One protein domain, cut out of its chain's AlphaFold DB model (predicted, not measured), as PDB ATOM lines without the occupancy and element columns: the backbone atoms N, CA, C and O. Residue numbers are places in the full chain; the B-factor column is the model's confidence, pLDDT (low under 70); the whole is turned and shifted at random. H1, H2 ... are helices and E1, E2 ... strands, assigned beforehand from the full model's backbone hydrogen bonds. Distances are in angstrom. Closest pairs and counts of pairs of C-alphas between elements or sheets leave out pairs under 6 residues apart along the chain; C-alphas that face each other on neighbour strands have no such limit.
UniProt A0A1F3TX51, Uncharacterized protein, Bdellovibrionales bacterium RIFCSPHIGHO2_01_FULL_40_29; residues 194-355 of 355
ATOM      1  N   SER A 194     -23.634 -73.397  93.218       96.31
ATOM      2  CA  SER A 194     -24.000 -72.193  93.958       96.31
ATOM      3  C   SER A 194     -24.754 -71.202  93.069       96.31
ATOM      4  O   SER A 194     -24.304 -70.845  91.981       96.31
ATOM      5  N   ASN A 195     -25.894 -70.707  93.551       95.56
ATOM      6  CA  ASN A 195     -26.712 -69.725  92.841       95.56
ATOM      7  C   ASN A 195     -26.217 -68.272  92.991       95.56
ATOM      8  O   ASN A 195     -26.840 -67.363  92.438       95.56
ATOM      9  N   LEU A 196     -25.116 -68.026  93.714       96.69
ATOM     10  CA  LEU A 196     -24.624 -66.669  93.986       96.69
ATOM     11  C   LEU A 196     -24.277 -65.913  92.703       96.69
ATOM     12  O   LEU A 196     -24.663 -64.756  92.555       96.69
ATOM     13  N   PHE A 197     -23.619 -66.573  91.747       96.94
ATOM     14  CA  PHE A 197     -23.303 -65.936  90.471       96.94
ATOM     15  C   PHE A 197     -24.560 -65.642  89.642       96.94
ATOM     16  O   PHE A 197     -24.689 -64.550  89.094       96.94
ATOM     17  N   LEU A 198     -25.528 -66.565  89.606       96.94
ATOM     18  CA  LEU A 198     -26.809 -66.319  88.932       96.94
ATOM     19  C   LEU A 198     -27.572 -65.161  89.580       96.94
ATOM     20  O   LEU A 198     -28.145 -64.339  88.874       96.94
ATOM     21  N   SER A 199     -27.537 -65.059  90.909       95.31
ATOM     22  CA  SER A 199     -28.155 -63.957  91.651       95.31
ATOM     23  C   SER A 199     -27.463 -62.629  91.340       95.31
ATOM     24  O   SER A 199     -28.136 -61.648  91.037       95.31
ATOM     25  N   TYR A 200     -26.126 -62.611  91.305       93.88
ATOM     26  CA  TYR A 200     -25.339 -61.452  90.875       93.88
ATOM     27  C   TYR A 200     -25.735 -60.985  89.464       93.88
ATOM     28  O   TYR A 200     -25.924 -59.787  89.246       93.88
ATOM     29  N   LEU A 201     -25.914 -61.906  88.511       94.38
ATOM     30  CA  LEU A 201     -26.393 -61.570  87.166       94.38
ATOM     31  C   LEU A 201     -27.841 -61.040  87.195       94.38
ATOM     32  O   LEU A 201     -28.119 -59.979  86.631       94.38
ATOM     33  N   ALA A 202     -28.743 -61.713  87.913       92.88
ATOM     34  CA  ALA A 202     -30.159 -61.359  87.999       92.88
ATOM     35  C   ALA A 202     -30.399 -59.959  88.590       92.88
ATOM     36  O   ALA A 202     -31.209 -59.197  88.062       92.88
ATOM     37  N   GLU A 203     -29.638 -59.560  89.615       89.62
ATOM     38  CA  GLU A 203     -29.666 -58.196  90.173       89.62
ATOM     39  C   GLU A 203     -29.377 -57.110  89.127       89.62
ATOM     40  O   GLU A 203     -29.742 -55.949  89.311       89.62
ATOM     41  N   ARG A 204     -28.714 -57.473  88.028       89.50
ATOM     42  CA  ARG A 204     -28.318 -56.569  86.944       89.50
ATOM     43  C   ARG A 204     -29.196 -56.725  85.702       89.50
ATOM     44  O   ARG A 204     -28.894 -56.097  84.694       89.50
ATOM     45  N   GLY A 205     -30.261 -57.528  85.762       89.00
ATOM     46  CA  GLY A 205     -31.093 -57.841  84.595       89.00
ATOM     47  C   GLY A 205     -30.375 -58.720  83.570       89.00
ATOM     48  O   GLY A 205     -30.687 -58.668  82.382       89.00
ATOM     49  N   VAL A 206     -29.376 -59.487  84.017       91.81
ATOM     50  CA  VAL A 206     -28.564 -60.353  83.166       91.81
ATOM     51  C   VAL A 206     -28.943 -61.808  83.418       91.81
ATOM     52  O   VAL A 206     -29.044 -62.241  84.565       91.81
ATOM     53  N   ILE A 207     -29.114 -62.580  82.349       94.06
ATOM     54  CA  ILE A 207     -29.238 -64.038  82.412       94.06
ATOM     55  C   ILE A 207     -27.940 -64.710  81.978       94.06
ATOM     56  O   ILE A 207     -27.184 -64.196  81.147       94.06
ATOM     57  N   PHE A 208     -27.698 -65.897  82.523       95.38
ATOM     58  CA  PHE A 208     -26.643 -66.775  82.048       95.38
ATOM     59  C   PHE A 208     -27.089 -67.455  80.746       95.38
ATOM     60  O   PHE A 208     -27.941 -68.343  80.776       95.38
ATOM     61  N   LYS A 209     -26.531 -67.026  79.609       90.06
ATOM     62  CA  LYS A 209     -26.744 -67.650  78.300       90.06
ATOM     63  C   LYS A 209     -25.934 -68.939  78.250       90.06
ATOM     64  O   LYS A 209     -24.703 -68.901  78.219       90.06
ATOM     65  N   PHE A 210     -26.630 -70.067  78.205       89.75
ATOM     66  CA  PHE A 210     -26.021 -71.384  78.058       89.75
ATOM     67  C   PHE A 210     -26.743 -72.204  76.988       89.75
ATOM     68  O   PHE A 210     -27.851 -71.862  76.567       89.75
ATOM     69  N   ASN A 211     -26.111 -73.290  76.550       87.31
ATOM     70  CA  ASN A 211     -26.729 -74.305  75.707       87.31
ATOM     71  C   ASN A 211     -26.783 -75.657  76.430       87.31
ATOM     72  O   ASN A 211     -26.052 -75.895  77.393       87.31
ATOM     73  N   HIS A 212     -27.663 -76.548  75.970       89.44
ATOM     74  CA  HIS A 212     -27.817 -77.872  76.582       89.44
ATOM     75  C   HIS A 212     -26.501 -78.650  76.612       89.44
ATOM     76  O   HIS A 212     -26.169 -79.234  77.643       89.44
ATOM     77  N   GLU A 213     -25.717 -78.594  75.535       90.00
ATOM     78  CA  GLU A 213     -24.422 -79.278  75.410       90.00
ATOM     79  C   GLU A 213     -23.464 -78.932  76.556       90.00
ATOM     80  O   GLU A 213     -22.922 -79.833  77.197       90.00
ATOM     81  N   PHE A 214     -23.335 -77.646  76.896       90.00
ATOM     82  CA  PHE A 214     -22.462 -77.187  77.976       90.00
ATOM     83  C   PHE A 214     -22.829 -77.788  79.339       90.00
ATOM     84  O   PHE A 214     -21.956 -78.069  80.161       90.00
ATOM     85  N   SER A 215     -24.118 -78.031  79.586       90.56
ATOM     86  CA  SER A 215     -24.571 -78.624  80.849       90.56
ATOM     87  C   SER A 215     -24.237 -80.117  80.977       90.56
ATOM     88  O   SER A 215     -24.147 -80.628  82.095       90.56
ATOM     89  N   PHE A 216     -24.047 -80.820  79.855       92.00
ATOM     90  CA  PHE A 216     -23.684 -82.239  79.823       92.00
ATOM     91  C   PHE A 216     -22.177 -82.477  79.730       92.00
ATOM     92  O   PHE A 216     -21.730 -83.596  79.995       92.00
ATOM     93  N   GLU A 217     -21.397 -81.456  79.374       92.75
ATOM     94  CA  GLU A 217     -19.951 -81.576  79.246       92.75
ATOM     95  C   GLU A 217     -19.300 -81.967  80.577       92.75
ATOM     96  O   GLU A 217     -19.604 -81.418  81.645       92.75
ATOM     97  N   LYS A 218     -18.376 -82.932  80.502       92.44
ATOM     98  CA  LYS A 218     -17.624 -83.446  81.644       92.44
ATOM     99  C   LYS A 218     -16.130 -83.432  81.379       92.44
ATOM    100  O   LYS A 218     -15.679 -83.739  80.282       92.44
ATOM    101  N   THR A 219     -15.368 -83.173  82.428       90.88
ATOM    102  CA  THR A 219     -13.931 -83.464  82.483       90.88
ATOM    103  C   THR A 219     -13.670 -84.976  82.533       90.88
ATOM    104  O   THR A 219     -14.558 -85.770  82.854       90.88
ATOM    105  N   ASN A 220     -12.415 -85.393  82.328       88.31
ATOM    106  CA  ASN A 220     -12.018 -86.809  82.393       88.31
ATOM    107  C   ASN A 220     -12.253 -87.476  83.764       88.31
ATOM    108  O   ASN A 220     -12.358 -88.697  83.844       88.31
ATOM    109  N   ASN A 221     -12.370 -86.698  84.848       89.31
ATOM    110  CA  ASN A 221     -12.724 -87.199  86.184       89.31
ATOM    111  C   ASN A 221     -14.244 -87.201  86.460       89.31
ATOM    112  O   ASN A 221     -14.660 -87.445  87.590       89.31
ATOM    113  N   GLY A 222     -15.072 -86.928  85.447       89.94
ATOM    114  CA  GLY A 222     -16.530 -87.016  85.523       89.94
ATOM    115  C   GLY A 222     -17.237 -85.802  86.131       89.94
ATOM    116  O   GLY A 222     -18.453 -85.867  86.328       89.94
ATOM    117  N   LYS A 223     -16.525 -84.705  86.416       91.81
ATOM    118  CA  LYS A 223     -17.132 -83.459  86.906       91.81
ATOM    119  C   LYS A 223     -17.804 -82.698  85.768       91.81
ATOM    120  O   LYS A 223     -17.236 -82.583  84.688       91.81
ATOM    121  N   TYR A 224     -18.982 -82.141  86.032       94.62
ATOM    122  CA  TYR A 224     -19.694 -81.306  85.065       94.62
ATOM    123  C   TYR A 224     -19.018 -79.944  84.927       94.62
ATOM    124  O   TYR A 224     -18.857 -79.223  85.914       94.62
ATOM    125  N   VAL A 225     -18.656 -79.582  83.698       94.62
ATOM    126  CA  VAL A 225     -17.890 -78.365  83.413       94.62
ATOM    127  C   VAL A 225     -18.659 -77.117  83.840       94.62
ATOM    128  O   VAL A 225     -18.129 -76.285  84.574       94.62
ATOM    129  N   MET A 226     -19.935 -77.023  83.460       95.38
ATOM    130  CA  MET A 226     -20.808 -75.908  83.833       95.38
ATOM    131  C   MET A 226     -20.889 -75.700  85.350       95.38
ATOM    132  O   MET A 226     -20.798 -74.566  85.818       95.38
ATOM    133  N   ALA A 227     -21.036 -76.778  86.125       95.56
ATOM    134  CA  ALA A 227     -21.134 -76.682  87.578       95.56
ATOM    135  C   ALA A 227     -19.831 -76.142  88.193       95.56
ATOM    136  O   ALA A 227     -19.879 -75.257  89.045       95.56
ATOM    137  N   GLU A 228     -18.667 -76.611  87.730       95.56
ATOM    138  CA  GLU A 228     -17.367 -76.101  88.192       95.56
ATOM    139  C   GLU A 228     -17.182 -74.615  87.835       95.56
ATOM    140  O   GLU A 228     -16.750 -73.839  88.687       95.56
ATOM    141  N   VAL A 229     -17.577 -74.192  86.625       95.81
ATOM    142  CA  VAL A 229     -17.538 -72.778  86.204       95.81
ATOM    143  C   VAL A 229     -18.416 -71.901  87.096       95.81
ATOM    144  O   VAL A 229     -17.956 -70.882  87.611       95.81
ATOM    145  N   LEU A 230     -19.678 -72.289  87.302       97.06
ATOM    146  CA  LEU A 230     -20.625 -71.502  88.098       97.06
ATOM    147  C   LEU A 230     -20.200 -71.423  89.569       97.06
ATOM    148  O   LEU A 230     -20.313 -70.359  90.177       97.06
ATOM    149  N   ASN A 231     -19.655 -72.507  90.126       97.06
ATOM    150  CA  ASN A 231     -19.105 -72.514  91.480       97.06
ATOM    151  C   ASN A 231     -17.872 -71.612  91.607       97.06
ATOM    152  O   ASN A 231     -17.757 -70.867  92.578       97.06
ATOM    153  N   HIS A 232     -16.975 -71.632  90.620       96.44
ATOM    154  CA  HIS A 232     -15.812 -70.749  90.603       96.44
ATOM    155  C   HIS A 232     -16.224 -69.270  90.576       96.44
ATOM    156  O   HIS A 232     -15.765 -68.478  91.400       96.44
ATOM    157  N   PHE A 233     -17.165 -68.900  89.704       97.44
ATOM    158  CA  PHE A 233     -17.690 -67.536  89.663       97.44
ATOM    159  C   PHE A 233     -18.465 -67.146  90.916       97.44
ATOM    160  O   PHE A 233     -18.361 -66.004  91.357       97.44
ATOM    161  N   ALA A 234     -19.200 -68.072  91.533       97.19
ATOM    162  CA  ALA A 234     -19.887 -67.811  92.792       97.19
ATOM    163  C   ALA A 234     -18.916 -67.395  93.909       97.19
ATOM    164  O   ALA A 234     -19.225 -66.482  94.675       97.19
ATOM    165  N   GLU A 235     -17.729 -67.999  93.985       96.69
ATOM    166  CA  GLU A 235     -16.703 -67.565  94.937       96.69
ATOM    167  C   GLU A 235     -16.160 -66.174  94.590       96.69
ATOM    168  O   GLU A 235     -16.104 -65.299  95.453       96.69
ATOM    169  N   GLU A 236     -15.861 -65.918  93.318       95.81
ATOM    170  CA  GLU A 236     -15.347 -64.622  92.871       95.81
ATOM    171  C   GLU A 236     -16.348 -63.464  93.008       95.81
ATOM    172  O   GLU A 236     -15.947 -62.315  93.201       95.81
ATOM    173  N   THR A 237     -17.657 -63.725  92.965       92.38
ATOM    174  CA  THR A 237     -18.670 -62.674  93.184       92.38
ATOM    175  C   THR A 237     -18.649 -62.059  94.577       92.38
ATOM    176  O   THR A 237     -19.160 -60.955  94.755       92.38
ATOM    177  N   LYS A 238     -18.030 -62.724  95.557       90.56
ATOM    178  CA  LYS A 238     -17.878 -62.199  96.922       90.56
ATOM    179  C   LYS A 238     -16.832 -61.077  97.002       90.56
ATOM    180  O   LYS A 238     -16.792 -60.346  97.990       90.56
ATOM    181  N   GLU A 239     -16.012 -60.923  95.965       87.69
ATOM    182  CA  GLU A 239     -14.935 -59.937  95.883       87.69
ATOM    183  C   GLU A 239     -15.400 -58.595  95.271       87.69
ATOM    184  O   GLU A 239     -16.317 -58.555  94.449       87.69
ATOM    185  N   PRO A 240     -14.750 -57.457  95.591       79.94
ATOM    186  CA  PRO A 240     -15.231 -56.125  95.206       79.94
ATOM    187  C   PRO A 240     -14.772 -55.636  93.817       79.94
ATOM    188  O   PRO A 240     -14.883 -54.443  93.523       79.94
ATOM    189  N   PHE A 241     -14.216 -56.496  92.958       80.25
ATOM    190  CA  PHE A 241     -13.535 -56.048  91.735       80.25
ATOM    191  C   PHE A 241     -14.445 -55.840  90.514       80.25
ATOM    192  O   PHE A 241     -13.953 -55.337  89.522       80.25
ATOM    193  N   HIS A 242     -15.744 -56.161  90.547       82.94
ATOM    194  CA  HIS A 242     -16.639 -56.226  89.363       82.94
ATOM    195  C   HIS A 242     -17.073 -54.876  88.751       82.94
ATOM    196  O   HIS A 242     -18.181 -54.734  88.222       82.94
ATOM    197  N   LYS A 243     -16.264 -53.826  88.890       88.19
ATOM    198  CA  LYS A 243     -16.663 -52.448  88.580       88.19
ATOM    199  C   LYS A 243     -16.901 -52.229  87.085       88.19
ATOM    200  O   LYS A 243     -17.888 -51.589  86.715       88.19
ATOM    201  N   TYR A 244     -16.002 -52.717  86.240       90.06
ATOM    202  CA  TYR A 244     -16.084 -52.559  84.794       90.06
ATOM    203  C   TYR A 244     -17.027 -53.575  84.156       90.06
ATOM    204  O   TYR A 244     -17.701 -53.221  83.193       90.06
ATOM    205  N   ILE A 245     -17.178 -54.772  84.728       93.06
ATOM    206  CA  ILE A 245     -18.254 -55.701  84.342       93.06
ATOM    207  C   ILE A 245     -19.616 -55.003  84.472       93.06
ATOM    208  O   ILE A 245     -20.367 -54.915  83.499       93.06
ATOM    209  N   ASN A 246     -19.897 -54.408  85.637       90.50
ATOM    210  CA  ASN A 246     -21.149 -53.681  85.873       90.50
ATOM    211  C   ASN A 246     -21.315 -52.481  84.926       90.50
ATOM    212  O   ASN A 246     -22.411 -52.225  84.429       90.50
ATOM    213  N   TYR A 247     -20.228 -51.745  84.666       87.94
ATOM    214  CA  TYR A 247     -20.231 -50.638  83.709       87.94
ATOM    215  C   TYR A 247     -20.653 -51.103  82.313       87.94
ATOM    216  O   TYR A 247     -21.529 -50.491  81.708       87.94
ATOM    217  N   TRP A 248     -20.087 -52.204  81.818       89.12
ATOM    218  CA  TRP A 248     -20.394 -52.699  80.481       89.12
ATOM    219  C   TRP A 248     -21.769 -53.350  80.367       89.12
ATOM    220  O   TRP A 248     -22.403 -53.189  79.327       89.12
ATOM    221  N   PHE A 249     -22.282 -53.992  81.420       90.50
ATOM    222  CA  PHE A 249     -23.701 -54.359  81.464       90.50
ATOM    223  C   PHE A 249     -24.592 -53.123  81.284       90.50
ATOM    224  O   PHE A 249     -25.453 -53.086  80.412       90.50
ATOM    225  N   LYS A 250     -24.321 -52.044  82.022       85.94
ATOM    226  CA  LYS A 250     -25.090 -50.802  81.889       85.94
ATOM    227  C   LYS A 250     -24.986 -50.172  80.499       85.94
ATOM    228  O   LYS A 250     -26.005 -49.807  79.918       85.94
ATOM    229  N   GLU A 251     -23.778 -50.035  79.963       85.25
ATOM    230  CA  GLU A 251     -23.565 -49.420  78.647       85.25
ATOM    231  C   GLU A 251     -24.233 -50.212  77.523       85.25
ATOM    232  O   GLU A 251     -24.815 -49.612  76.620       85.25
ATOM    233  N   ILE A 252     -24.172 -51.547  77.579       86.00
ATOM    234  CA  ILE A 252     -24.825 -52.410  76.595       86.00
ATOM    235  C   ILE A 252     -26.339 -52.287  76.707       86.00
ATOM    236  O   ILE A 252     -26.974 -51.994  75.698       86.00
ATOM    237  N   SER A 253     -26.906 -52.417  77.905       83.38
ATOM    238  CA  SER A 253     -28.352 -52.292  78.111       83.38
ATOM    239  C   SER A 253     -28.911 -50.944  77.626       83.38
ATOM    240  O   SER A 253     -29.955 -50.894  76.983       83.38
ATOM    241  N   GLN A 254     -28.188 -49.837  77.838       80.69
ATOM    242  CA  GLN A 254     -28.640 -48.502  77.422       80.69
ATOM    243  C   GLN A 254     -28.554 -48.238  75.911       80.69
ATOM    244  O   GLN A 254     -29.205 -47.315  75.416       80.69
ATOM    245  N   LYS A 255     -27.711 -48.978  75.183       79.19
ATOM    246  CA  LYS A 255     -27.376 -48.676  73.780       79.19
ATOM    247  C   LYS A 255     -27.805 -49.760  72.795       79.19
ATOM    248  O   LYS A 255     -28.072 -49.428  71.644       79.19
ATOM    249  N   SER A 256     -27.883 -51.016  73.231       77.50
ATOM    250  CA  SER A 256     -28.328 -52.154  72.428       77.50
ATOM    251  C   SER A 256     -29.836 -52.323  72.550       77.50
ATOM    252  O   SER A 256     -30.333 -52.551  73.649       77.50
ATOM    253  N   THR A 257     -30.558 -52.277  71.428       73.44
ATOM    254  CA  THR A 257     -32.006 -52.553  71.375       73.44
ATOM    255  C   THR A 257     -32.344 -53.951  71.890       73.44
ATOM    256  O   THR A 257     -33.317 -54.114  72.615       73.44
ATOM    257  N   GLN A 258     -31.486 -54.944  71.635       74.69
ATOM    258  CA  GLN A 258     -31.708 -56.319  72.093       74.69
ATOM    259  C   GLN A 258     -31.544 -56.513  73.607       74.69
ATOM    260  O   GLN A 258     -32.066 -57.476  74.158       74.69
ATOM    261  N   ALA A 259     -30.783 -55.639  74.275       75.50
ATOM    262  CA  ALA A 259     -30.426 -55.791  75.687       75.50
ATOM    263  C   ALA A 259     -31.170 -54.805  76.606       75.50
ATOM    264  O   ALA A 259     -30.830 -54.691  77.785       75.50
ATOM    265  N   GLN A 260     -32.158 -54.069  76.079       73.12
ATOM    266  CA  GLN A 260     -32.874 -53.050  76.854       73.12
ATOM    267  C   GLN A 260     -33.680 -53.653  78.006       73.12
ATOM    268  O   GLN A 260     -33.794 -53.023  79.056       73.12
ATOM    269  N   LEU A 261     -34.225 -54.862  77.819       82.69
ATOM    270  CA  LEU A 261     -35.037 -55.533  78.832       82.69
ATOM    271  C   LEU A 261     -34.270 -56.629  79.578       82.69
ATOM    272  O   LEU A 261     -34.222 -56.600  80.797       82.69
ATOM    273  N   ILE A 262     -33.654 -57.582  78.876       88.31
ATOM    274  CA  ILE A 262     -32.846 -58.645  79.491       88.31
ATOM    275  C   ILE A 262     -31.519 -58.720  78.745       88.31
ATOM    276  O   ILE A 262     -31.494 -58.848  77.523       88.31
ATOM    277  N   GLN A 263     -30.407 -58.656  79.473       88.69
ATOM    278  CA  GLN A 263     -29.072 -58.825  78.908       88.69
ATOM    279  C   GLN A 263     -28.557 -60.252  79.129       88.69
ATOM    280  O   GLN A 263     -29.045 -60.993  79.978       88.69
ATOM    281  N   MET A 264     -27.544 -60.647  78.363       92.12
ATOM    282  CA  MET A 264     -26.893 -61.945  78.482       92.12
ATOM    283  C   MET A 264     -25.465 -61.831  79.021       92.12
ATOM    284  O   MET A 264     -24.763 -60.839  78.802       92.12
ATOM    285  N   PHE A 265     -25.037 -62.894  79.693       95.38
ATOM    286  CA  PHE A 265     -23.645 -63.225  79.962       95.38
ATOM    287  C   PHE A 265     -23.397 -64.658  79.499       95.38
ATOM    288  O   PHE A 265     -24.181 -65.537  79.847       95.38
ATOM    289  N   ALA A 266     -22.328 -64.910  78.745       94.81
ATOM    290  CA  ALA A 266     -22.039 -66.249  78.227       94.81
ATOM    291  C   ALA A 266     -20.660 -66.760  78.649       94.81
ATOM    292  O   ALA A 266     -19.707 -65.990  78.794       94.81
ATOM    293  N   VAL A 267     -20.559 -68.083  78.755       95.00
ATOM    294  CA  VAL A 267     -19.297 -68.811  78.913       95.00
ATOM    295  C   VAL A 267     -19.144 -69.710  77.700       95.00
ATOM    296  O   VAL A 267     -20.021 -70.520  77.412       95.00
ATOM    297  N   LEU A 268     -18.068 -69.513  76.948       92.44
ATOM    298  CA  LEU A 268     -17.889 -70.138  75.641       92.44
ATOM    299  C   LEU A 268     -16.690 -71.091  75.659       92.44
ATOM    300  O   LEU A 268     -15.657 -70.723  76.221       92.44
ATOM    301  N   PRO A 269     -16.785 -72.277  75.036       91.50
ATOM    302  CA  PRO A 269     -15.611 -73.114  74.839       91.50
ATOM    303  C   PRO A 269     -14.654 -72.402  73.879       91.50
ATOM    304  O   PRO A 269     -15.049 -72.000  72.780       91.50
ATOM    305  N   ASP A 270     -13.398 -72.235  74.277       88.81
ATOM    306  CA  ASP A 270     -12.344 -71.694  73.414       88.81
ATOM    307  C   ASP A 270     -11.029 -72.443  73.676       88.81
ATOM    308  O   ASP A 270     -10.853 -73.069  74.713       88.81
ATOM    309  N   LYS A 271     -10.100 -72.424  72.721       82.81
ATOM    310  CA  LYS A 271      -8.771 -73.043  72.887       82.81
ATOM    311  C   LYS A 271      -7.815 -72.160  73.684       82.81
ATOM    312  O   LYS A 271      -6.780 -72.629  74.143       82.81
ATOM    313  N   GLU A 272      -8.142 -70.878  73.796       81.75
ATOM    314  CA  GLU A 272      -7.336 -69.861  74.455       81.75
ATOM    315  C   GLU A 272      -8.186 -69.094  75.466       81.75
ATOM    316  O   GLU A 272      -9.381 -68.889  75.267       81.75
ATOM    317  N   ALA A 273      -7.538 -68.598  76.517       85.75
ATOM    318  CA  ALA A 273      -8.150 -67.717  77.499       85.75
ATOM    319  C   ALA A 273      -8.595 -66.396  76.855       85.75
ATOM    320  O   ALA A 273      -7.780 -65.499  76.612       85.75
ATOM    321  N   ARG A 274      -9.900 -66.279  76.602       92.00
ATOM    322  CA  ARG A 274     -10.554 -65.088  76.053       92.00
ATOM    323  C   ARG A 274     -11.684 -64.576  76.929       92.00
ATOM    324  O   ARG A 274     -12.469 -65.344  77.481       92.00
ATOM    325  N   SER A 275     -11.800 -63.261  77.014       94.75
ATOM    326  CA  SER A 275     -12.911 -62.592  77.690       94.75
ATOM    327  C   SER A 275     -13.120 -61.193  77.118       94.75
ATOM    328  O   SER A 275     -12.246 -60.652  76.435       94.75
ATOM    329  N   GLY A 276     -14.296 -60.610  77.344       94.56
ATOM    330  CA  GLY A 276     -14.595 -59.239  76.939       94.56
ATOM    331  C   GLY A 276     -16.044 -59.054  76.505       94.56
ATOM    332  O   GLY A 276     -16.964 -59.546  77.154       94.56
ATOM    333  N   VAL A 277     -16.248 -58.332  75.403       92.56
ATOM    334  CA  VAL A 277     -17.565 -58.086  74.802       92.56
ATOM    335  C   VAL A 277     -17.646 -58.777  73.449       92.56
ATOM    336  O   VAL A 277     -16.846 -58.510  72.551       92.56
ATOM    337  N   ARG A 278     -18.635 -59.652  73.288       90.56
ATOM    338  CA  ARG A 278     -18.925 -60.351  72.038       90.56
ATOM    339  C   ARG A 278     -20.068 -59.658  71.314       90.56
ATOM    340  O   ARG A 278     -21.006 -59.180  71.946       90.56
ATOM    341  N   VAL A 279     -19.956 -59.620  69.992       87.12
ATOM    342  CA  VAL A 279     -20.985 -59.142  69.071       87.12
ATOM    343  C   VAL A 279     -21.270 -60.286  68.105       87.12
ATOM    344  O   VAL A 279     -20.439 -60.598  67.252       87.12
ATOM    345  N   GLU A 280     -22.405 -60.958  68.267       82.12
ATOM    346  CA  GLU A 280     -22.879 -61.948  67.303       82.12
ATOM    347  C   GLU A 280     -23.584 -61.240  66.144       82.12
ATOM    348  O   GLU A 280     -24.567 -60.528  66.340       82.12
ATOM    349  N   SER A 281     -23.071 -61.433  64.928       75.25
ATOM    350  CA  SER A 281     -23.588 -60.807  63.711       75.25
ATOM    351  C   SER A 281     -23.558 -61.799  62.551       75.25
ATOM    352  O   SER A 281     -22.532 -62.436  62.319       75.25
ATOM    353  N   GLU A 282     -24.632 -61.866  61.759       71.25
ATOM    354  CA  GLU A 282     -24.682 -62.621  60.490       71.25
ATOM    355  C   GLU A 282     -24.063 -61.846  59.310       71.25
ATOM    356  O   GLU A 282     -24.176 -62.216  58.141       71.25
ATOM    357  N   GLY A 283     -23.370 -60.747  59.610       69.50
ATOM    358  CA  GLY A 283     -22.699 -59.920  58.620       69.50
ATOM    359  C   GLY A 283     -23.529 -58.721  58.171       69.50
ATOM    360  O   GLY A 283     -24.691 -58.531  58.520       69.50
ATOM    361  N   GLU A 284     -22.883 -57.853  57.399       70.00
ATOM    362  CA  GLU A 284     -23.476 -56.581  56.980       70.00
ATOM    363  C   GLU A 284     -24.685 -56.777  56.056       70.00
ATOM    364  O   GLU A 284     -25.648 -56.018  56.124       70.00
ATOM    365  N   GLN A 285     -24.671 -57.825  55.229       67.44
ATOM    366  CA  GLN A 285     -25.785 -58.150  54.345       67.44
ATOM    367  C   GLN A 285     -27.030 -58.577  55.128       67.44
ATOM    368  O   GLN A 285     -28.111 -58.076  54.832       67.44
ATOM    369  N   ALA A 286     -26.897 -59.440  56.136       71.06
ATOM    370  CA  ALA A 286     -28.020 -59.865  56.967       71.06
ATOM    371  C   ALA A 286     -28.641 -58.676  57.713       71.06
ATOM    372  O   ALA A 286     -29.850 -58.475  57.649       71.06
ATOM    373  N   ARG A 287     -27.825 -57.779  58.276       72.62
ATOM    374  CA  ARG A 287     -28.318 -56.529  58.878       72.62
ATOM    375  C   ARG A 287     -29.043 -55.648  57.858       72.62
ATOM    376  O   ARG A 287     -30.178 -55.229  58.059       72.62
ATOM    377  N   ARG A 288     -28.422 -55.410  56.699       68.12
ATOM    378  CA  ARG A 288     -28.993 -54.558  55.647       68.12
ATOM    379  C   ARG A 288     -30.234 -55.149  54.996       68.12
ATOM    380  O   ARG A 288     -31.047 -54.370  54.514       68.12
ATOM    381  N   VAL A 289     -30.400 -56.467  54.927       65.38
ATOM    382  CA  VAL A 289     -31.498 -57.129  54.195       65.38
ATOM    383  C   VAL A 289     -32.589 -57.635  55.140       65.38
ATOM    384  O   VAL A 289     -33.771 -57.477  54.844       65.38
ATOM    385  N   LEU A 290     -32.204 -58.191  56.285       66.94
ATOM    386  CA  LEU A 290     -33.095 -58.821  57.258       66.94
ATOM    387  C   LEU A 290     -33.368 -57.943  58.485       66.94
ATOM    388  O   LEU A 290     -34.282 -58.278  59.229       66.94
ATOM    389  N   GLY A 291     -32.608 -56.854  58.681       64.19
ATOM    390  CA  GLY A 291     -32.690 -55.965  59.852       64.19
ATOM    391  C   GLY A 291     -32.422 -56.662  61.175       64.19
ATOM    392  O   GLY A 291     -32.933 -56.238  62.204       64.19
ATOM    393  N   GLN A 292     -31.655 -57.751  61.146       69.81
ATOM    394  CA  GLN A 292     -31.202 -58.406  62.363       69.81
ATOM    395  C   GLN A 292     -30.249 -57.467  63.104       69.81
ATOM    396  O   GLN A 292     -29.268 -57.002  62.523       69.81
ATOM    397  N   SER A 293     -30.539 -57.202  64.373       67.75
ATOM    398  CA  SER A 293     -29.648 -56.457  65.263       67.75
ATOM    399  C   SER A 293     -28.485 -57.343  65.717       67.75
ATOM    400  O   SER A 293     -28.620 -58.562  65.818       67.75
ATOM    401  N   ASP A 294     -27.324 -56.734  65.974       75.56
ATOM    402  CA  ASP A 294     -26.163 -57.481  66.451       75.56
ATOM    403  C   ASP A 294     -26.321 -57.774  67.962       75.56
ATOM    404  O   ASP A 294     -26.283 -56.858  68.796       75.56
ATOM    405  N   LEU A 295     -26.466 -59.051  68.341       82.44
ATOM    406  CA  LEU A 295     -26.554 -59.446  69.750       82.44
ATOM    407  C   LEU A 295     -25.218 -59.176  70.436       82.44
ATOM    408  O   LEU A 295     -24.192 -59.774  70.109       82.44
ATOM    409  N   THR A 296     -25.236 -58.275  71.414       87.38
ATOM    410  CA  THR A 296     -24.033 -57.820  72.109       87.38
ATOM    411  C   THR A 296     -24.102 -58.158  73.589       87.38
ATOM    412  O   THR A 296     -25.075 -57.817  74.258       87.38
ATOM    413  N   TYR A 297     -23.069 -58.813  74.114       91.88
ATOM    414  CA  TYR A 297     -23.034 -59.257  75.507       91.88
ATOM    415  C   TYR A 297     -21.611 -59.410  76.041       91.88
ATOM    416  O   TYR A 297     -20.643 -59.546  75.291       91.88
ATOM    417  N   VAL A 298     -21.490 -59.396  77.368       95.00
ATOM    418  CA  VAL A 298     -20.232 -59.699  78.055       95.00
ATOM    419  C   VAL A 298     -20.043 -61.211  78.074       95.00
ATOM    420  O   VAL A 298     -20.991 -61.955  78.321       95.00
ATOM    421  N   TYR A 299     -18.828 -61.674  77.812       95.94
ATOM    422  CA  TYR A 299     -18.520 -63.097  77.817       95.94
ATOM    423  C   TYR A 299     -17.158 -63.388  78.430       95.94
ATOM    424  O   TYR A 299     -16.255 -62.549  78.480       95.94
ATOM    425  N   THR A 300     -17.022 -64.639  78.831       95.69
ATOM    426  CA  THR A 300     -15.769 -65.276  79.210       95.69
ATOM    427  C   THR A 300     -15.657 -66.612  78.480       95.69
ATOM    428  O   THR A 300     -16.604 -67.057  77.821       95.69
ATOM    429  N   SER A 301     -14.498 -67.245  78.562       94.56
ATOM    430  CA  SER A 301     -14.258 -68.551  77.962       94.56
ATOM    431  C   SER A 301     -13.748 -69.543  78.986       94.56
ATOM    432  O   SER A 301     -13.208 -69.174  80.035       94.56
ATOM    433  N   TYR A 302     -13.930 -70.810  78.650       93.81
ATOM    434  CA  TYR A 302     -13.347 -71.923  79.365       93.81
ATOM    435  C   TYR A 302     -12.680 -72.883  78.385       93.81
ATOM    436  O   TYR A 302     -13.023 -72.940  77.202       93.81
ATOM    437  N   TRP A 303     -11.747 -73.659  78.916       91.62
ATOM    438  CA  TRP A 303     -11.175 -74.826  78.269       91.62
ATOM    439  C   TRP A 303     -10.910 -75.896  79.316       91.62
ATOM    440  O   TRP A 303     -10.730 -75.620  80.506       91.62
ATOM    441  N   THR A 304     -10.875 -77.142  78.875       88.56
ATOM    442  CA  THR A 304     -10.539 -78.275  79.729       88.56
ATOM    443  C   THR A 304      -9.113 -78.723  79.424       88.56
ATOM    444  O   THR A 304      -8.707 -78.794  78.266       88.56
ATOM    445  N   ASP A 305      -8.327 -78.969  80.472       84.62
ATOM    446  CA  ASP A 305      -6.997 -79.581  80.364       84.62
ATOM    447  C   ASP A 305      -6.907 -80.734  81.364       84.62
ATOM    448  O   ASP A 305      -7.174 -80.549  82.557       84.62
ATOM    449  N   ASP A 306      -6.599 -81.929  80.862       78.94
ATOM    450  CA  ASP A 306      -6.671 -83.214  81.559       78.94
ATOM    451  C   ASP A 306      -7.969 -83.418  82.371       78.94
ATOM    452  O   ASP A 306      -8.936 -84.023  81.914       78.94
ATOM    453  N   SER A 307      -7.975 -82.953  83.623       82.19
ATOM    454  CA  SER A 307      -9.033 -83.129  84.629       82.19
ATOM    455  C   SER A 307      -9.494 -81.813  85.264       82.19
ATOM    456  O   SER A 307     -10.239 -81.834  86.249       82.19
ATOM    457  N   LYS A 308      -9.021 -80.674  84.752       88.31
ATOM    458  CA  LYS A 308      -9.317 -79.344  85.280       88.31
ATOM    459  C   LYS A 308     -10.132 -78.546  84.277       88.31
ATOM    460  O   LYS A 308      -9.837 -78.530  83.084       88.31
ATOM    461  N   VAL A 309     -11.138 -77.859  84.800       91.69
ATOM    462  CA  VAL A 309     -11.837 -76.800  84.083       91.69
ATOM    463  C   VAL A 309     -11.061 -75.518  84.323       91.69
ATOM    464  O   VAL A 309     -10.958 -75.059  85.459       91.69
ATOM    465  N   ASN A 310     -10.493 -74.963  83.263       91.62
ATOM    466  CA  ASN A 310      -9.877 -73.651  83.293       91.62
ATOM    467  C   ASN A 310     -10.883 -72.659  82.727       91.62
ATOM    468  O   ASN A 310     -11.405 -72.849  81.633       91.62
ATOM    469  N   VAL A 311     -11.165 -71.603  83.473       93.56
ATOM    470  CA  VAL A 311     -12.076 -70.541  83.061       93.56
ATOM    471  C   VAL A 311     -11.393 -69.210  83.316       93.56
ATOM    472  O   VAL A 311     -10.673 -69.062  84.304       93.56
ATOM    473  N   VAL A 312     -11.577 -68.248  82.412       94.25
ATOM    474  CA  VAL A 312     -11.064 -66.895  82.648       94.25
ATOM    475  C   VAL A 312     -11.841 -66.287  83.811       94.25
ATOM    476  O   VAL A 312     -13.074 -66.207  83.768       94.25
ATOM    477  N   SER A 313     -11.105 -65.877  84.845       95.19
ATOM    478  CA  SER A 313     -11.674 -65.335  86.083       95.19
ATOM    479  C   SER A 313     -12.496 -64.075  85.810       95.19
ATOM    480  O   SER A 313     -12.220 -63.314  84.873       95.19
ATOM    481  N   LEU A 314     -13.484 -63.793  86.663       95.88
ATOM    482  CA  LEU A 314     -14.205 -62.522  86.613       95.88
ATOM    483  C   LEU A 314     -13.238 -61.357  86.851       95.88
ATOM    484  O   LEU A 314     -13.426 -60.279  86.294       95.88
ATOM    485  N   LYS A 315     -12.173 -61.562  87.637       94.94
ATOM    486  CA  LYS A 315     -11.153 -60.529  87.874       94.94
ATOM    487  C   LYS A 315     -10.400 -60.161  86.602       94.94
ATOM    488  O   LYS A 315     -10.207 -58.978  86.318       94.94
ATOM    489  N   GLU A 316      -9.979 -61.158  85.832       94.75
ATOM    490  CA  GLU A 316      -9.332 -60.942  84.536       94.75
ATOM    491  C   GLU A 316     -10.300 -60.321  83.526       94.75
ATOM    492  O   GLU A 316      -9.913 -59.418  82.783       94.75
ATOM    493  N   LEU A 317     -11.568 -60.743  83.525       95.88
ATOM    494  CA  LEU A 317     -12.607 -60.108  82.716       95.88
ATOM    495  C   LEU A 317     -12.779 -58.625  83.080       95.88
ATOM    496  O   LEU A 317     -12.828 -57.784  82.183       95.88
ATOM    497  N   ASP A 318     -12.836 -58.275  84.364       94.56
ATOM    498  CA  ASP A 318     -12.989 -56.880  84.787       94.56
ATOM    499  C   ASP A 318     -11.801 -56.014  84.337       94.56
ATOM    500  O   ASP A 318     -11.989 -54.938  83.767       94.56
ATOM    501  N   GLN A 319     -10.574 -56.528  84.471       93.69
ATOM    502  CA  GLN A 319      -9.360 -55.873  83.967       93.69
ATOM    503  C   GLN A 319      -9.360 -55.727  82.437       93.69
ATOM    504  O   GLN A 319      -8.952 -54.692  81.895       93.69
ATOM    505  N   CYS A 320      -9.841 -56.745  81.723       93.38
ATOM    506  CA  CYS A 320     -10.004 -56.692  80.276       93.38
ATOM    507  C   CYS A 320     -10.960 -55.560  79.870       93.38
ATOM    508  O   CYS A 320     -10.648 -54.729  79.011       93.38
ATOM    509  N   LEU A 321     -12.106 -55.484  80.539       92.75
ATOM    510  CA  LEU A 321     -13.139 -54.485  80.301       92.75
ATOM    511  C   LEU A 321     -12.728 -53.069  80.729       92.75
ATOM    512  O   LEU A 321     -13.152 -52.091  80.104       92.75
ATOM    513  N   GLN A 322     -11.871 -52.945  81.743       90.69
ATOM    514  CA  GLN A 322     -11.203 -51.692  82.086       90.69
ATOM    515  C   GLN A 322     -10.329 -51.196  80.937       90.69
ATOM    516  O   GLN A 322     -10.407 -50.027  80.555       90.69
ATOM    517  N   THR A 323      -9.505 -52.084  80.380       88.31
ATOM    518  CA  THR A 323      -8.644 -51.759  79.236       88.31
ATOM    519  C   THR A 323      -9.493 -51.313  78.052       88.31
ATOM    520  O   THR A 323      -9.223 -50.265  77.469       88.31
ATOM    521  N   PHE A 324     -10.596 -52.019  77.782       87.69
ATOM    522  CA  PHE A 324     -11.532 -51.638  76.729       87.69
ATOM    523  C   PHE A 324     -12.122 -50.232  76.930       87.69
ATOM    524  O   PHE A 324     -12.169 -49.431  75.998       87.69
ATOM    525  N   ALA A 325     -12.551 -49.904  78.153       84.75
ATOM    526  CA  ALA A 325     -13.104 -48.587  78.474       84.75
ATOM    527  C   ALA A 325     -12.063 -47.461  78.309       84.75
ATOM    528  O   ALA A 325     -12.381 -46.370  77.823       84.75
ATOM    529  N   ASN A 326     -10.806 -47.727  78.673       80.56
ATOM    530  CA  ASN A 326      -9.701 -46.790  78.475       80.56
ATOM    531  C   ASN A 326      -9.388 -46.584  76.987       80.56
ATOM    532  O   ASN A 326      -9.198 -45.451  76.552       80.56
ATOM    533  N   ASP A 327      -9.399 -47.653  76.190       75.44
ATOM    534  CA  ASP A 327      -9.184 -47.566  74.744       75.44
ATOM    535  C   ASP A 327     -10.288 -46.753  74.052       75.44
ATOM    536  O   ASP A 327      -9.985 -45.907  73.211       75.44
ATOM    537  N   MET A 328     -11.556 -46.935  74.446       70.06
ATOM    538  CA  MET A 328     -12.679 -46.155  73.901       70.06
ATOM    539  C   MET A 328     -12.659 -44.671  74.297       70.06
ATOM    540  O   MET A 328     -13.230 -43.843  73.588       70.06
ATOM    541  N   SER A 329     -12.032 -44.319  75.424       60.47
ATOM    542  CA  SER A 329     -11.890 -42.927  75.884       60.47
ATOM    543  C   SER A 329     -10.594 -42.253  75.407       60.47
ATOM    544  O   SER A 329     -10.433 -41.042  75.570       60.47
ATOM    545  N   GLY A 330      -9.679 -43.013  74.792       52.03
ATOM    546  CA  GLY A 330      -8.401 -42.535  74.268       52.03
ATOM    547  C   GLY A 330      -8.424 -42.113  72.790       52.03
ATOM    548  O   GLY A 330      -9.384 -42.311  72.054       52.03
ATOM    549  N   VAL A 331      -7.300 -41.558  72.319       42.66
ATOM    550  CA  VAL A 331      -7.067 -41.123  70.917       42.66
ATOM    551  C   VAL A 331      -6.959 -42.314  69.935       42.66
ATOM    552  O   VAL A 331      -6.968 -42.135  68.716       42.66
ATOM    553  N   LYS A 332      -6.887 -43.556  70.434       46.62
ATOM    554  CA  LYS A 332      -6.763 -44.772  69.618       46.62
ATOM    555  C   LYS A 332      -8.106 -45.175  68.991       46.62
ATOM    556  O   LYS A 332      -8.809 -46.013  69.525       46.62
ATOM    557  N   LEU A 333      -8.423 -44.584  67.835       46.06
ATOM    558  CA  LEU A 333      -9.072 -45.149  66.625       46.06
ATOM    559  C   LEU A 333     -10.157 -46.257  66.715       46.06
ATOM    560  O   LEU A 333     -10.462 -46.880  65.703       46.06
ATOM    561  N   ARG A 334     -10.829 -46.470  67.845       49.25
ATOM    562  CA  ARG A 334     -12.124 -47.157  67.913       49.25
ATOM    563  C   ARG A 334     -13.162 -46.155  68.377       49.25
ATOM    564  O   ARG A 334     -13.696 -46.241  69.476       49.25
ATOM    565  N   LYS A 335     -13.446 -45.166  67.522       46.34
ATOM    566  CA  LYS A 335     -14.730 -44.480  67.651       46.34
ATOM    567  C   LYS A 335     -15.805 -45.558  67.452       46.34
ATOM    568  O   LYS A 335     -15.689 -46.304  66.476       46.34
ATOM    569  N   PRO A 336     -16.818 -45.652  68.332       49.00
ATOM    570  CA  PRO A 336     -18.027 -46.403  68.022       49.00
ATOM    571  C   PRO A 336     -18.493 -45.991  66.624       49.00
ATOM    572  O   PRO A 336     -18.259 -44.845  66.225       49.00
ATOM    573  N   ALA A 337     -19.169 -46.864  65.883       46.50
ATOM    574  CA  ALA A 337     -19.967 -46.396  64.756       46.50
ATOM    575  C   ALA A 337     -21.040 -45.461  65.341       46.50
ATOM    576  O   ALA A 337     -22.108 -45.900  65.748       46.50
ATOM    577  N   THR A 338     -20.720 -44.171  65.500       44.00
ATOM    578  CA  THR A 338     -21.482 -43.204  66.312       44.00
ATOM    579  C   THR A 338     -22.894 -42.970  65.778       44.00
ATOM    580  O   THR A 338     -23.691 -42.293  66.416       44.00
ATOM    581  N   THR A 339     -23.200 -43.529  64.610       45.97
ATOM    582  CA  THR A 339     -24.476 -43.435  63.908       45.97
ATOM    583  C   THR A 339     -25.285 -44.737  63.913       45.97
ATOM    584  O   THR A 339     -26.441 -44.701  63.508       45.97
ATOM    585  N   GLU A 340     -24.742 -45.871  64.374       54.09
ATOM    586  CA  GLU A 340     -25.420 -47.176  64.323       54.09
ATOM    587  C   GLU A 340     -25.681 -47.713  65.736       54.09
ATOM    588  O   GLU A 340     -24.835 -48.389  66.323       54.09
ATOM    589  N   LYS A 341     -26.874 -47.437  66.289       54.75
ATOM    590  CA  LYS A 341     -27.314 -48.015  67.578       54.75
ATOM    591  C   LYS A 341     -27.218 -49.548  67.586       54.75
ATOM    592  O   LYS A 341     -26.851 -50.134  68.595       54.75
ATOM    593  N   GLU A 342     -27.466 -50.179  66.441       53.78
ATOM    594  CA  GLU A 342     -27.468 -51.638  66.270       53.78
ATOM    595  C   GLU A 342     -26.072 -52.272  66.139       53.78
ATOM    596  O   GLU A 342     -25.971 -53.493  66.141       53.78
ATOM    597  N   SER A 343     -24.998 -51.476  66.036       57.56
ATOM    598  CA  SER A 343     -23.631 -51.988  65.813       57.56
ATOM    599  C   SER A 343     -22.555 -51.220  66.589       57.56
ATOM    600  O   SER A 343     -21.377 -51.241  66.224       57.56
ATOM    601  N   PHE A 344     -22.929 -50.552  67.684       66.00
ATOM    602  CA  PHE A 344     -22.056 -49.601  68.382       66.00
ATOM    603  C   PHE A 344     -20.766 -50.211  68.973       66.00
ATOM    604  O   PHE A 344     -19.825 -49.461  69.232       66.00
ATOM    605  N   LEU A 345     -20.687 -51.541  69.147       76.56
ATOM    606  CA  LEU A 345     -19.490 -52.253  69.631       76.56
ATOM    607  C   LEU A 345     -18.869 -53.210  68.614       76.56
ATOM    608  O   LEU A 345     -17.935 -53.919  68.971       76.56
ATOM    609  N   ARG A 346     -19.327 -53.244  67.358       73.81
ATOM    610  CA  ARG A 346     -18.770 -54.136  66.326       73.81
ATOM    611  C   ARG A 346     -17.278 -53.826  66.076       73.81
ATOM    612  O   ARG A 346     -16.928 -52.652  65.965       73.81
ATOM    613  N   PRO A 347     -16.389 -54.834  65.932       73.69
ATOM    614  CA  PRO A 347     -16.616 -56.292  65.885       73.69
ATOM    615  C   PRO A 347     -16.649 -56.998  67.257       73.69
ATOM    616  O   PRO A 347     -16.564 -58.219  67.324       73.69
ATOM    617  N   GLY A 348     -16.739 -56.249  68.347       84.25
ATOM    618  CA  GLY A 348     -16.530 -56.711  69.712       84.25
ATOM    619  C   GLY A 348     -15.126 -56.377  70.213       84.25
ATOM    620  O   GLY A 348     -14.300 -55.755  69.532       84.25
ATOM    621  N   TYR A 349     -14.853 -56.800  71.439       88.62
ATOM    622  CA  TYR A 349     -13.567 -56.642  72.095       88.62
ATOM    623  C   TYR A 349     -13.229 -57.921  72.858       88.62
ATOM    624  O   TYR A 349     -14.028 -58.408  73.653       88.62
ATOM    625  N   SER A 350     -12.046 -58.470  72.603       89.25
ATOM    626  CA  SER A 350     -11.551 -59.677  73.256       89.25
ATOM    627  C   SER A 350     -10.144 -59.416  73.757       89.25
ATOM    628  O   SER A 350      -9.296 -58.963  72.983       89.25
ATOM    629  N   CYS A 351      -9.899 -59.702  75.030       90.19
ATOM    630  CA  CYS A 351      -8.548 -59.856  75.535       90.19
ATOM    631  C   CYS A 351      -8.151 -61.314  75.382       90.19
ATOM    632  O   CYS A 351      -8.819 -62.194  75.921       90.19
ATOM    633  N   THR A 352      -7.053 -61.558  74.681       82.19
ATOM    634  CA  THR A 352      -6.341 -62.828  74.756       82.19
ATOM    635  C   THR A 352      -5.300 -62.716  75.853       82.19
ATOM    636  O   THR A 352      -4.502 -61.776  75.877       82.19
ATOM    637  N   LYS A 353      -5.287 -63.673  76.780       63.00
ATOM    638  CA  LYS A 353      -4.134 -63.820  77.665       63.00
ATOM    639  C   LYS A 353      -2.988 -64.335  76.795       63.00
ATOM    640  O   LYS A 353      -3.048 -65.455  76.296       63.00
ATOM    641  N   SER A 354      -1.983 -63.503  76.534       41.88
ATOM    642  CA  SER A 354      -0.724 -63.997  75.979       41.88
ATOM    643  C   SER A 354      -0.104 -64.910  77.035       41.88
ATOM    644  O   SER A 354       0.203 -64.423  78.125       41.88
ATOM    645  N   ASN A 355      -0.013 -66.208  76.736       41.38
ATOM    646  CA  ASN A 355       0.703 -67.172  77.574       41.38
ATOM    647  C   ASN A 355       2.160 -66.760  77.785       41.38
ATOM    648  O   ASN A 355       2.775 -66.267  76.809       41.38
TER     649      ASN A 355
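This is residues 194 to 355 of the 355 residues of an uncharacterized protein of Bdellovibrionales bacterium RIFCSPHIGHO2_01_FULL_40_29 (UniProt A0A1F3TX51). A strongly twisted six-stranded sheet has H4 and H6 packed over one face, with H1 on that same face but beside the strands and H3 beside the strands at the sheet's level; H5 lies far out, between E3 and E4 along the chain, its centre 24.1 A from the mean of the C-alphas. The 162 printed residues include six named helices and six named strands, in the order H1 E1 H2 H3 H4 E2 E3 H5 E4 E5 H6 E6. The sheet is mixed and branched: E1 and E2, and E2 and E4, are parallel neighbours; E3 and E4, E3 and E6, and E4 and E5 are antiparallel. The class is mixed, helices and strands; the whole is compact, with a radius of gyration of the C-alphas of 16.2 A and spans of 50 by 34 by 33 A.

H1, residues 196 to 202, begins at C-alpha 196 (-24.624, -66.669, 93.986). E1 is 206 to 209, H2 212 to 216, H3 225 to 236, 16.9 A long, and H4 243 to 255, 18.7 A. E2, 263 to 269, is 20.0 A long and E3, 274 to 280, 15.4 A. H5 is 284 to 290. E4, 295 to 305, is 30.0 A long and bends by 65 degrees at residue 298. E5 is 308 to 311, H6 314 to 329, 22.5 A long, and E6 349 to 352, ending at C-alpha 352 (-6.341, -62.828, 74.756).

E4 has E2 on one side, with N 300 and O 266 3.0 A apart, and E3 and E5 on the other, with N 278 and O 297 2.8 A and N 310 and O 303 2.8 A apart. E4 and E5 form a hairpin. N 207 and O 263 of E1 and E2 are 2.9 A apart, N 277 and O 349 of E3 and E6 2.8 A. E1, H2 H3 H4, E2 is a strand-helix-strand unit, two parallel neighbour strands with helices between. H4 is on the sheet at a height of 9.2 A, along the strands. H6 is on the same face at a height of 8.0 A, slantwise to the strands. H4 and H6 touch, closest at the C-alphas of Tyr 244 and Asp 318, 5.3 A, at a steep tilt of 56 degrees, the same way. H3 stands at the sheet's level. In the six helices every O i to N i+4 pair is within hydrogen-bond range.

The C-alphas of Asn 221 and Thr 339, the two farthest apart, are 50.5 A apart. The printed part has no cut. The link from H6 to E6, residues 330 to 348, is long. Mean pLDDT of the printed part is 83.1; it is under 70 at residues 283, 285, 288 to 293, 329 to 344 and 353 to 355.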